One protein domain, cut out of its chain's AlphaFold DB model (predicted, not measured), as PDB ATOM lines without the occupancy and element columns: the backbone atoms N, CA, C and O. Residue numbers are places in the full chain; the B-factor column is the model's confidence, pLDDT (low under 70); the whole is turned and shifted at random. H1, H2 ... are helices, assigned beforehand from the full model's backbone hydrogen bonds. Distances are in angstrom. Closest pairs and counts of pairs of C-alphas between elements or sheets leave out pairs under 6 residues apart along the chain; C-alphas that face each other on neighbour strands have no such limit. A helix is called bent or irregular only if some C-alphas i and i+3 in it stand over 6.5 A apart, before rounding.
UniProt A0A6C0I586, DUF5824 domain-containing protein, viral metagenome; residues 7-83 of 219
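What this domain is: This is residues 7 to 83 of the 219 residues of the protein "DUF5824 domain-containing protein" of viral metagenome (UniProt A0A6C0I586). One long helix, H4, is the spine of this small all-helix domain, and two shorter helices, H1 and H2, pack on it and on each other, so that the centres of H1, H2 and H4 make a triangle of crossed helices. H2 meets H4 near its own last residues and stands steeply away from it, H1 packs farther along H4, the short H3 sits near the first part of H4 on the side away from H1, and residues 71 to 83 fold back beside H4 after its end. The printed part has 77 residues, with four named helices in the order H1, H2, H3, H4 and no named strand; 45 of the residues are in the helices. The whole is compact, with a radius of gyration of the C-alphas of 12.9 A, and the C-alphas span 35 by 30 by 19 A.

Where its parts are: H4, the longest helix, has 19 residues, Pro 52 to Lys 70, and measures 27.0 A from first to last C-alpha. Its C-alpha 52 is at (220.417, 143.844, 136.745) and its C-alpha 70 at (210.420, 129.893, 157.634). H2 is residues 26 to 38, 18.2 A from first to last C-alpha. H1 is residues 7 to 15, 12.4 A from first to last C-alpha, and begins at the first printed residue, whose C-alpha 7 is at (217.464, 123.343, 140.331). H3 has four residues, Pro 44 to Leu 47, and measures 5.5 A. No helix is bent or irregular. Residues 71 to 83, which follow H4, hold no named element.

How they stand to each other: H4 touches H1 with residues 64 to 68 alone. The closest C-alphas of H1 and H4 are those of Leu 12 and Leu 64, 5.8 A apart, and the two helices run the same way at a steep tilt of 47 degrees. H4 touches H2 with residues 56 to 63 alone, and H2 touches H4 with residues 34 to 37 alone. Their closest C-alphas are those of Leu 37 and Met 59, 6.7 A apart, and their lines are about perpendicular, at 73 degrees. H1 and H2 also touch, with 7 pairs of C-alphas within 8 A; the closest are those of Leu 9 and Leu 29, 6.5 A apart. They run the same way at a steep tilt of 44 degrees. The packing of the helices is mostly crossed, as none of the three pairs that touch is at a shallow tilt. H3 touches no helix. It is close to H4 but not clearly touching, with the C-alphas of Leu 47 and Lys 55 the closest, 5.9 A apart. H3 is apart from H1 and from H2. In H1, H2 and H4 every O i to N i+4 pair is within hydrogen-bond range; H3 is too short for such a pair, and its one O i to N i+3 pair is within range.

The domain as a whole: The two C-alphas farthest apart are those of Ser 23, in the link from H1 to H2, and Arg 45, in H3, at 37.1 A. The C-alphas of Lys 7 and Ser 83, the first and last printed, are 17.3 A apart. The printed part has no cut. The links from H2 to H3 and from H3 to H4 are tight, the 10-residue link from H1 to H2 is short, and no link is long. The C-alphas of residues 71 to 83 lie 12 to 20 A from the mean of all C-alphas. The mean pLDDT of the printed part is 88.8; it is 73 in H3, and residue 46 is the one printed residue under 70.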
ATOM      1  N   LYS A   7     217.724 124.013 139.042       93.50
ATOM      2  CA  LYS A   7     217.464 123.343 140.331       93.50
ATOM      3  C   LYS A   7     217.206 124.337 141.467       93.50
ATOM      4  O   LYS A   7     216.298 124.136 142.264       93.50
ATOM      5  N   LYS A   8     217.977 125.427 141.552       93.81
ATOM      6  CA  LYS A   8     217.761 126.460 142.577       93.81
ATOM      7  C   LYS A   8     216.457 127.221 142.352       93.81
ATOM      8  O   LYS A   8     215.774 127.488 143.336       93.81
ATOM      9  N   LEU A   9     216.117 127.553 141.103       95.12
ATOM     10  CA  LEU A   9     214.847 128.213 140.777       95.12
ATOM     11  C   LEU A   9     213.659 127.357 141.229       95.12
ATOM     12  O   LEU A   9     212.833 127.851 141.987       95.12
ATOM     13  N   LYS A  10     213.657 126.064 140.878       95.06
ATOM     14  CA  LYS A  10     212.629 125.098 141.300       95.06
ATOM     15  C   LYS A  10     212.497 125.007 142.824       95.06
ATOM     16  O   LYS A  10     211.395 125.082 143.346       95.06
ATOM     17  N   ILE A  11     213.619 124.956 143.555       94.38
ATOM     18  CA  ILE A  11     213.601 124.978 145.031       94.38
ATOM     19  C   ILE A  11     212.927 126.246 145.567       94.38
ATOM     20  O   ILE A  11     212.197 126.170 146.550       94.38
ATOM     21  N   LEU A  12     213.197 127.420 144.981       95.44
ATOM     22  CA  LEU A  12     212.522 128.641 145.418       95.44
ATOM     23  C   LEU A  12     211.028 128.556 145.128       95.44
ATOM     24  O   LEU A  12     210.263 128.862 146.031       95.44
ATOM     25  N   CYS A  13     210.640 128.134 143.923       95.44
ATOM     26  CA  CYS A  13     209.236 127.994 143.549       95.44
ATOM     27  C   CYS A  13     208.485 127.069 144.509       95.44
ATOM     28  O   CYS A  13     207.487 127.495 145.074       95.44
ATOM     29  N   GLY A  14     209.024 125.880 144.797       94.75
ATOM     30  CA  GLY A  14     208.398 124.936 145.727       94.75
ATOM     31  C   GLY A  14     208.356 125.416 147.182       94.75
ATOM     32  O   GLY A  14     207.446 125.066 147.911       94.75
ATOM     33  N   LEU A  15     209.310 126.240 147.637       94.69
ATOM     34  CA  LEU A  15     209.238 126.838 148.981       94.69
ATOM     35  C   LEU A  15     208.313 128.062 149.055       94.69
ATOM     36  O   LEU A  15     207.999 128.515 150.158       94.69
ATOM     37  N   ALA A  16     208.005 128.657 147.905       94.44
ATOM     38  CA  ALA A  16     207.235 129.884 147.754       94.44
ATOM     39  C   ALA A  16     205.813 129.637 147.239       94.44
ATOM     40  O   ALA A  16     205.134 130.629 146.972       94.44
ATOM     41  N   ASP A  17     205.428 128.371 147.069       93.62
ATOM     42  CA  ASP A  17     204.139 127.938 146.526       93.62
ATOM     43  C   ASP A  17     203.844 128.607 145.168       93.62
ATOM     44  O   ASP A  17     202.788 129.182 144.933       93.62
ATOM     45  N   ILE A  18     204.855 128.627 144.288       94.75
ATOM     46  CA  ILE A  18     204.730 129.110 142.906       94.75
ATOM     47  C   ILE A  18     204.546 127.896 142.005       94.75
ATOM     48  O   ILE A  18     205.457 127.072 141.933       94.75
ATOM     49  N   ASP A  19     203.453 127.850 141.250       93.25
ATOM     50  CA  ASP A  19     203.185 126.755 140.317       93.25
ATOM     51  C   ASP A  19     204.211 126.700 139.181       93.25
ATOM     52  O   ASP A  19     204.503 127.703 138.508       93.25
ATOM     53  N   TYR A  20     204.771 125.511 138.947       92.81
ATOM     54  CA  TYR A  20     205.657 125.241 137.817       92.81
ATOM     55  C   TYR A  20     205.610 123.775 137.381       92.81
ATOM     56  O   TYR A  20     205.542 122.877 138.219       92.81
ATOM     57  N   SER A  21     205.731 123.529 136.074       89.50
ATOM     58  CA  SER A  21     205.908 122.168 135.548       89.50
ATOM     59  C   SER A  21     207.366 121.687 135.689       89.50
ATOM     60  O   SER A  21     208.302 122.471 135.473       89.50
ATOM     61  N   PRO A  22     207.621 120.398 135.998       85.50
ATOM     62  CA  PRO A  22     208.967 119.827 136.020       85.50
ATOM     63  C   PRO A  22     209.758 120.014 134.716       85.50
ATOM     64  O   PRO A  22     210.985 120.132 134.787       85.50
ATOM     65  N   SER A  23     209.095 120.100 133.560       88.06
ATOM     66  CA  SER A  23     209.727 120.316 132.248       88.06
ATOM     67  C   SER A  23     209.918 121.796 131.879       88.06
ATOM     68  O   SER A  23     210.486 122.094 130.829       88.06
ATOM     69  N   GLU A  24     209.509 122.748 132.732       90.31
ATOM     70  CA  GLU A  24     209.626 124.178 132.419       90.31
ATOM     71  C   GLU A  24     211.065 124.635 132.156       90.31
ATOM     72  O   GLU A  24     212.014 124.329 132.893       90.31
ATOM     73  N   THR A  25     211.202 125.490 131.141       93.44
ATOM     74  CA  THR A  25     212.478 126.102 130.776       93.44
ATOM     75  C   THR A  25     212.991 127.038 131.873       93.44
ATOM     76  O   THR A  25     212.237 127.704 132.594       93.44
ATOM     77  N   LYS A  26     214.322 127.163 131.972       92.62
ATOM     78  CA  LYS A  26     214.993 128.073 132.919       92.62
ATOM     79  C   LYS A  26     214.496 129.517 132.784       92.62
ATOM     80  O   LYS A  26     214.360 130.214 133.789       92.62
ATOM     81  N   THR A  27     214.223 129.961 131.558       92.31
ATOM     82  CA  THR A  27     213.733 131.311 131.258       92.31
ATOM     83  C   THR A  27     212.324 131.532 131.803       92.31
ATOM     84  O   THR A  27     212.092 132.554 132.453       92.31
ATOM     85  N   SER A  28     211.417 130.568 131.613       93.62
ATOM     86  CA  SER A  28     210.053 130.631 132.159       93.62
ATOM     87  C   SER A  28     210.068 130.700 133.690       93.62
ATOM     88  O   SER A  28     209.550 131.651 134.285       93.62
ATOM     89  N   LEU A  29     210.810 129.788 134.331       94.38
ATOM     90  CA  LEU A  29     210.999 129.779 135.785       94.38
ATOM     91  C   LEU A  29     211.568 131.108 136.294       94.38
ATOM     92  O   LEU A  29     211.099 131.661 137.288       94.38
ATOM     93  N   LYS A  30     212.570 131.665 135.603       94.38
ATOM     94  CA  LYS A  30     213.172 132.949 135.977       94.38
ATOM     95  C   LYS A  30     212.148 134.085 135.928       94.38
ATOM     96  O   LYS A  30     212.137 134.887 136.860       94.38
ATOM     97  N   LYS A  31     211.280 134.148 134.911       94.50
ATOM     98  CA  LYS A  31     210.213 135.167 134.814       94.50
ATOM     99  C   LYS A  31     209.251 135.085 136.006       94.50
ATOM    100  O   LYS A  31     209.013 136.101 136.663       94.50
ATOM    101  N   LYS A  32     208.780 133.879 136.348       95.25
ATOM    102  CA  LYS A  32     207.910 133.644 137.517       95.25
ATOM    103  C   LYS A  32     208.575 134.086 138.822       95.25
ATOM    104  O   LYS A  32     207.994 134.830 139.614       95.25
ATOM    105  N   VAL A  33     209.836 133.699 139.012       95.62
ATOM    106  CA  VAL A  33     210.618 134.085 140.192       95.62
ATOM    107  C   VAL A  33     210.829 135.599 140.253       95.62
ATOM    108  O   VAL A  33     210.681 136.172 141.326       95.62
ATOM    109  N   VAL A  34     211.124 136.278 139.140       94.81
ATOM    110  CA  VAL A  34     211.237 137.750 139.112       94.81
ATOM    111  C   VAL A  34     209.928 138.405 139.561       94.81
ATOM    112  O   VAL A  34     209.962 139.257 140.449       94.81
ATOM    113  N   LYS A  35     208.779 137.959 139.032       95.38
ATOM    114  CA  LYS A  35     207.454 138.454 139.446       95.38
ATOM    115  C   LYS A  35     207.235 138.280 140.952       95.38
ATOM    116  O   LYS A  35     206.779 139.205 141.617       95.38
ATOM    117  N   TYR A  36     207.611 137.129 141.507       95.12
ATOM    118  CA  TYR A  36     207.535 136.877 142.947       95.12
ATOM    119  C   TYR A  36     208.463 137.781 143.767       95.12
ATOM    120  O   TYR A  36     208.051 138.323 144.791       95.12
ATOM    121  N   LEU A  37     209.714 137.955 143.332       93.75
ATOM    122  CA  LEU A  37     210.692 138.785 144.035       93.75
ATOM    123  C   LEU A  37     210.258 140.256 144.070       93.75
ATOM    124  O   LEU A  37     210.421 140.898 145.103       93.75
ATOM    125  N   ASN A  38     209.640 140.764 143.001       91.88
ATOM    126  CA  ASN A  38     209.171 142.152 142.923       91.88
ATOM    127  C   ASN A  38     208.055 142.493 143.928       91.88
ATOM    128  O   ASN A  38     207.851 143.667 144.217       91.88
ATOM    129  N   LYS A  39     207.387 141.493 144.527       92.06
ATOM    130  CA  LYS A  39     206.419 141.701 145.621       92.06
ATOM    131  C   LYS A  39     207.076 142.151 146.935       92.06
ATOM    132  O   LYS A  39     206.382 142.569 147.856       92.06
ATOM    133  N   TYR A  40     208.399 142.020 147.068       89.88
ATOM    134  CA  TYR A  40     209.122 142.315 148.304       89.88
ATOM    135  C   TYR A  40     209.934 143.602 148.202       89.88
ATOM    136  O   TYR A  40     210.565 143.892 147.188       89.88
ATOM    137  N   THR A  41     210.011 144.331 149.314       85.25
ATOM    138  CA  THR A  41     210.904 145.483 149.443       85.25
ATOM    139  C   THR A  41     212.305 145.039 149.870       85.25
ATOM    140  O   THR A  41     212.499 144.193 150.752       85.25
ATOM    141  N   TYR A  42     213.318 145.626 149.234       83.25
ATOM    142  CA  TYR A  42     214.729 145.355 149.504       83.25
ATOM    143  C   TYR A  42     215.438 146.647 149.895       83.25
ATOM    144  O   TYR A  42     215.090 147.723 149.419       83.25
ATOM    145  N   ALA A  43     216.462 146.552 150.748       76.62
ATOM    146  CA  ALA A  43     217.220 147.720 151.182       76.62
ATOM    147  C   ALA A  43     217.900 148.405 149.970       76.62
ATOM    148  O   ALA A  43     218.840 147.829 149.407       76.62
ATOM    149  N   PRO A  44     217.512 149.647 149.597       70.00
ATOM    150  CA  PRO A  44     217.966 150.276 148.349       70.00
ATOM    151  C   PRO A  44     219.487 150.426 148.282       70.00
ATOM    152  O   PRO A  44     220.119 150.299 147.236       70.00
ATOM    153  N   ARG A  45     220.102 150.643 149.450       71.88
ATOM    154  CA  ARG A  45     221.538 150.889 149.592       71.88
ATOM    155  C   ARG A  45     222.407 149.699 149.172       71.88
ATOM    156  O   ARG A  45     223.555 149.932 148.805       71.88
ATOM    157  N   TYR A  46     221.898 148.468 149.237       69.56
ATOM    158  CA  TYR A  46     222.662 147.288 148.822       69.56
ATOM    159  C   TYR A  46     222.597 147.065 147.311       69.56
ATOM    160  O   TYR A  46     223.604 146.721 146.703       69.56
ATOM    161  N   LEU A  47     221.427 147.278 146.703       80.25
ATOM    162  CA  LEU A  47     221.226 147.073 145.264       80.25
ATOM    163  C   LEU A  47     221.858 148.183 144.406       80.25
ATOM    164  O   LEU A  47     221.979 148.035 143.190       80.25
ATOM    165  N   ARG A  48     222.264 149.296 145.026       81.38
ATOM    166  CA  ARG A  48     222.887 150.431 144.343       81.38
ATOM    167  C   ARG A  48     224.257 150.050 143.769       81.38
ATOM    168  O   ARG A  48     225.140 149.636 144.515       81.38
ATOM    169  N   GLY A  49     224.434 150.251 142.463       80.88
ATOM    170  CA  GLY A  49     225.680 149.953 141.744       80.88
ATOM    171  C   GLY A  49     225.861 148.487 141.332       80.88
ATOM    172  O   GLY A  49     226.924 148.139 140.833       80.88
ATOM    173  N   LEU A  50     224.851 147.632 141.540       86.31
ATOM    174  CA  LEU A  50     224.818 146.268 141.005       86.31
ATOM    175  C   LEU A  50     224.188 146.249 139.608       86.31
ATOM    176  O   LEU A  50     223.221 146.980 139.359       86.31
ATOM    177  N   SER A  51     224.669 145.365 138.732       89.44
ATOM    178  CA  SER A  51     224.014 145.115 137.444       89.44
ATOM    179  C   SER A  51     222.631 144.459 137.639       89.44
ATOM    180  O   SER A  51     222.370 143.869 138.694       89.44
ATOM    181  N   PRO A  52     221.724 144.500 136.642       89.75
ATOM    182  CA  PRO A  52     220.417 143.844 136.745       89.75
ATOM    183  C   PRO A  52     220.499 142.353 137.124       89.75
ATOM    184  O   PRO A  52     219.729 141.871 137.956       89.75
ATOM    185  N   SER A  53     221.484 141.626 136.587       89.44
ATOM    186  CA  SER A  53     221.688 140.204 136.890       89.44
ATOM    187  C   SER A  53     222.206 139.963 138.314       89.44
ATOM    188  O   SER A  53     221.812 138.993 138.971       89.44
ATOM    189  N   GLU A  54     223.035 140.863 138.842       89.25
ATOM    190  CA  GLU A  54     223.514 140.811 140.227       89.25
ATOM    191  C   GLU A  54     222.415 141.163 141.229       89.25
ATOM    192  O   GLU A  54     222.297 140.499 142.265       89.25
ATOM    193  N   LYS A  55     221.574 142.155 140.903       89.44
ATOM    194  CA  LYS A  55     220.382 142.497 141.691       89.44
ATOM    195  C   LYS A  55     219.463 141.286 141.810       89.44
ATOM    196  O   LYS A  55     219.148 140.884 142.930       89.44
ATOM    197  N   PHE A  56     219.131 140.648 140.684       91.75
ATOM    198  CA  PHE A  56     218.343 139.415 140.667       91.75
ATOM    199  C   PHE A  56     218.970 138.328 141.547       91.75
ATOM    200  O   PHE A  56     218.304 137.777 142.423       91.75
ATOM    201  N   THR A  57     220.270 138.067 141.371       91.06
ATOM    202  CA  THR A  57     220.984 137.034 142.136       91.06
ATOM    203  C   THR A  57     220.900 137.285 143.637       91.06
ATOM    204  O   THR A  57     220.610 136.370 144.410       91.06
ATOM    205  N   LYS A  58     221.097 138.534 144.072       89.12
ATOM    206  CA  LYS A  58     220.999 138.867 145.491       89.12
ATOM    207  C   LYS A  58     219.568 138.751 146.008       89.12
ATOM    208  O   LYS A  58     219.369 138.162 147.072       89.12
ATOM    209  N   MET A  59     218.591 139.315 145.300       91.31
ATOM    210  CA  MET A  59     217.178 139.265 145.699       91.31
ATOM    211  C   MET A  59     216.724 137.813 145.865       91.31
ATOM    212  O   MET A  59     216.128 137.465 146.888       91.31
ATOM    213  N   PHE A  60     217.115 136.954 144.920       93.44
ATOM    214  CA  PHE A  60     216.919 135.514 144.977       93.44
ATOM    215  C   PHE A  60     217.572 134.886 146.217       93.44
ATOM    216  O   PHE A  60     216.897 134.211 146.991       93.44
ATOM    217  N   GLU A  61     218.864 135.129 146.470       90.94
ATOM    218  CA  GLU A  61     219.581 134.546 147.616       90.94
ATOM    219  C   GLU A  61     219.054 135.025 148.978       90.94
ATOM    220  O   GLU A  61     219.132 134.278 149.958       90.94
ATOM    221  N   ILE A  62     218.572 136.269 149.075       90.12
ATOM    222  CA  ILE A  62     217.910 136.800 150.276       90.12
ATOM    223  C   ILE A  62     216.578 136.081 150.483       90.12
ATOM    224  O   ILE A  62     216.284 135.634 151.591       90.12
ATOM    225  N   ARG A  63     215.770 135.968 149.426       92.81
ATOM    226  CA  ARG A  63     214.426 135.404 149.537       92.81
ATOM    227  C   ARG A  63     214.456 133.902 149.784       92.81
ATOM    228  O   ARG A  63     213.773 133.437 150.688       92.81
ATOM    229  N   LEU A  64     215.313 133.172 149.076       92.25
ATOM    230  CA  LEU A  64     215.533 131.747 149.305       92.25
ATOM    231  C   LEU A  64     215.979 131.466 150.746       92.25
ATOM    232  O   LEU A  64     215.537 130.489 151.341       92.25
ATOM    233  N   TYR A  65     216.827 132.325 151.324       90.06
ATOM    234  CA  TYR A  65     217.197 132.221 152.736       90.06
ATOM    235  C   TYR A  65     215.975 132.394 153.642       90.06
ATOM    236  O   TYR A  65     215.701 131.507 154.438       90.06
ATOM    237  N   LYS A  66     215.204 133.477 153.482       90.06
ATOM    238  CA  LYS A  66     214.010 133.728 154.312       90.06
ATOM    239  C   LYS A  66     212.994 132.585 154.235       90.06
ATOM    240  O   LYS A  66     212.412 132.215 155.245       90.06
ATOM    241  N   LEU A  67     212.807 132.010 153.047       92.50
ATOM    242  CA  LEU A  67     211.927 130.860 152.850       92.50
ATOM    243  C   LEU A  67     212.448 129.619 153.577       92.50
ATOM    244  O   LEU A  67     211.710 128.995 154.328       92.50
ATOM    245  N   ARG A  68     213.734 129.286 153.428       91.81
ATOM    246  CA  ARG A  68     214.330 128.170 154.174       91.81
ATOM    247  C   ARG A  68     214.250 128.374 155.683       91.81
ATOM    248  O   ARG A  68     214.055 127.401 156.392       91.81
ATOM    249  N   GLU A  69     214.395 129.610 156.161       88.62
ATOM    250  CA  GLU A  69     214.276 129.953 157.583       88.62
ATOM    251  C   GLU A  69     212.858 129.682 158.088       88.62
ATOM    252  O   GLU A  69     212.702 128.995 159.090       88.62
ATOM    253  N   LYS A  70     211.842 130.140 157.341       90.56
ATOM    254  CA  LYS A  70     210.420 129.893 157.634       90.56
ATOM    255  C   LYS A  70     210.102 128.396 157.707       90.56
ATOM    256  O   LYS A  70     209.352 127.975 158.573       90.56
ATOM    257  N   HIS A  71     210.696 127.607 156.815       89.94
ATOM    258  CA  HIS A  71     210.493 126.158 156.723       89.94
ATOM    259  C   HIS A  71     211.435 125.337 157.625       89.94
ATOM    260  O   HIS A  71     211.499 124.122 157.481       89.94
ATOM    261  N   GLY A  72     212.245 125.964 158.489       88.94
ATOM    262  CA  GLY A  72     213.203 125.252 159.352       88.94
ATOM    263  C   GLY A  72     214.375 124.575 158.616       88.94
ATOM    264  O   GLY A  72     215.180 123.877 159.223       88.94
ATOM    265  N   LYS A  73     214.543 124.813 157.310       87.25
ATOM    266  CA  LYS A  73     215.551 124.178 156.434       87.25
ATOM    267  C   LYS A  73     216.894 124.927 156.420       87.25
ATOM    268  O   LYS A  73     217.548 125.020 155.374       87.25
ATOM    269  N   ILE A  74     217.303 125.514 157.550       84.38
ATOM    270  CA  ILE A  74     218.584 126.233 157.695       84.38
ATOM    271  C   ILE A  74     219.443 125.588 158.769       84.38
ATOM    272  O   ILE A  74     219.138 125.662 159.955       84.38
ATOM    273  N   SER A  75     220.597 125.064 158.360       81.44
ATOM    274  CA  SER A  75     221.605 124.614 159.316       81.44
ATOM    275  C   SER A  75     222.388 125.791 159.924       81.44
ATOM    276  O   SER A  75     222.578 126.823 159.261       81.44
ATOM    277  N   PRO A  76     222.947 125.647 161.144       77.19
ATOM    278  CA  PRO A  76     223.797 126.672 161.761       77.19
ATOM    279  C   PRO A  76     224.952 127.128 160.854       77.19
ATOM    280  O   PRO A  76     225.234 128.324 160.755       77.19
ATOM    281  N   LYS A  77     225.550 126.192 160.100       74.75
ATOM    282  CA  LYS A  77     226.621 126.455 159.118       74.75
ATOM    283  C   LYS A  77     226.165 127.351 157.953       74.75
ATOM    284  O   LYS A  77     226.983 128.015 157.318       74.75
ATOM    285  N   GLN A  78     224.869 127.374 157.642       76.31
ATOM    286  CA  GLN A  78     224.296 128.151 156.537       76.31
ATOM    287  C   GLN A  78     223.727 129.507 156.973       76.31
ATOM    288  O   GLN A  78     223.630 130.406 156.132       76.31
ATOM    289  N   LYS A  79     223.413 129.680 158.266       78.12
ATOM    290  CA  LYS A  79     222.692 130.837 158.829       78.12
ATOM    291  C   LYS A  79     223.274 132.197 158.429       78.12
ATOM    292  O   LYS A  79     222.534 133.139 158.170       78.12
ATOM    293  N   TYR A  80     224.596 132.291 158.286       78.81
ATOM    294  CA  TYR A  80     225.257 133.534 157.883       78.81
ATOM    295  C   TYR A  80     226.243 133.379 156.725       78.81
ATOM    296  O   TYR A  80     227.147 134.196 156.562       78.81
ATOM    297  N   LYS A  81     226.079 132.344 155.895       82.88
ATOM    298  CA  LYS A  81     226.977 132.113 154.758       82.88
ATOM    299  C   LYS A  81     226.925 133.306 153.784       82.88
ATOM    300  O   LYS A  81     225.827 133.671 153.351       82.88
ATOM    301  N   PRO A  82     228.082 133.880 153.397       82.31
ATOM    302  CA  PRO A  82     228.148 134.940 152.403       82.31
ATOM    303  C   PRO A  82     227.490 134.561 151.085       82.31
ATOM    304  O   PRO A  82     227.695 133.450 150.580       82.31
ATOM    305  N   SER A  83     226.751 135.514 150.525       84.75
ATOM    306  CA  SER A  83     226.148 135.386 149.204       84.75
ATOM    307  C   SER A  83     227.233 135.378 148.119       84.75
ATOM    308  O   SER A  83     228.368 135.815 148.352       84.75
TER     309      SER A  83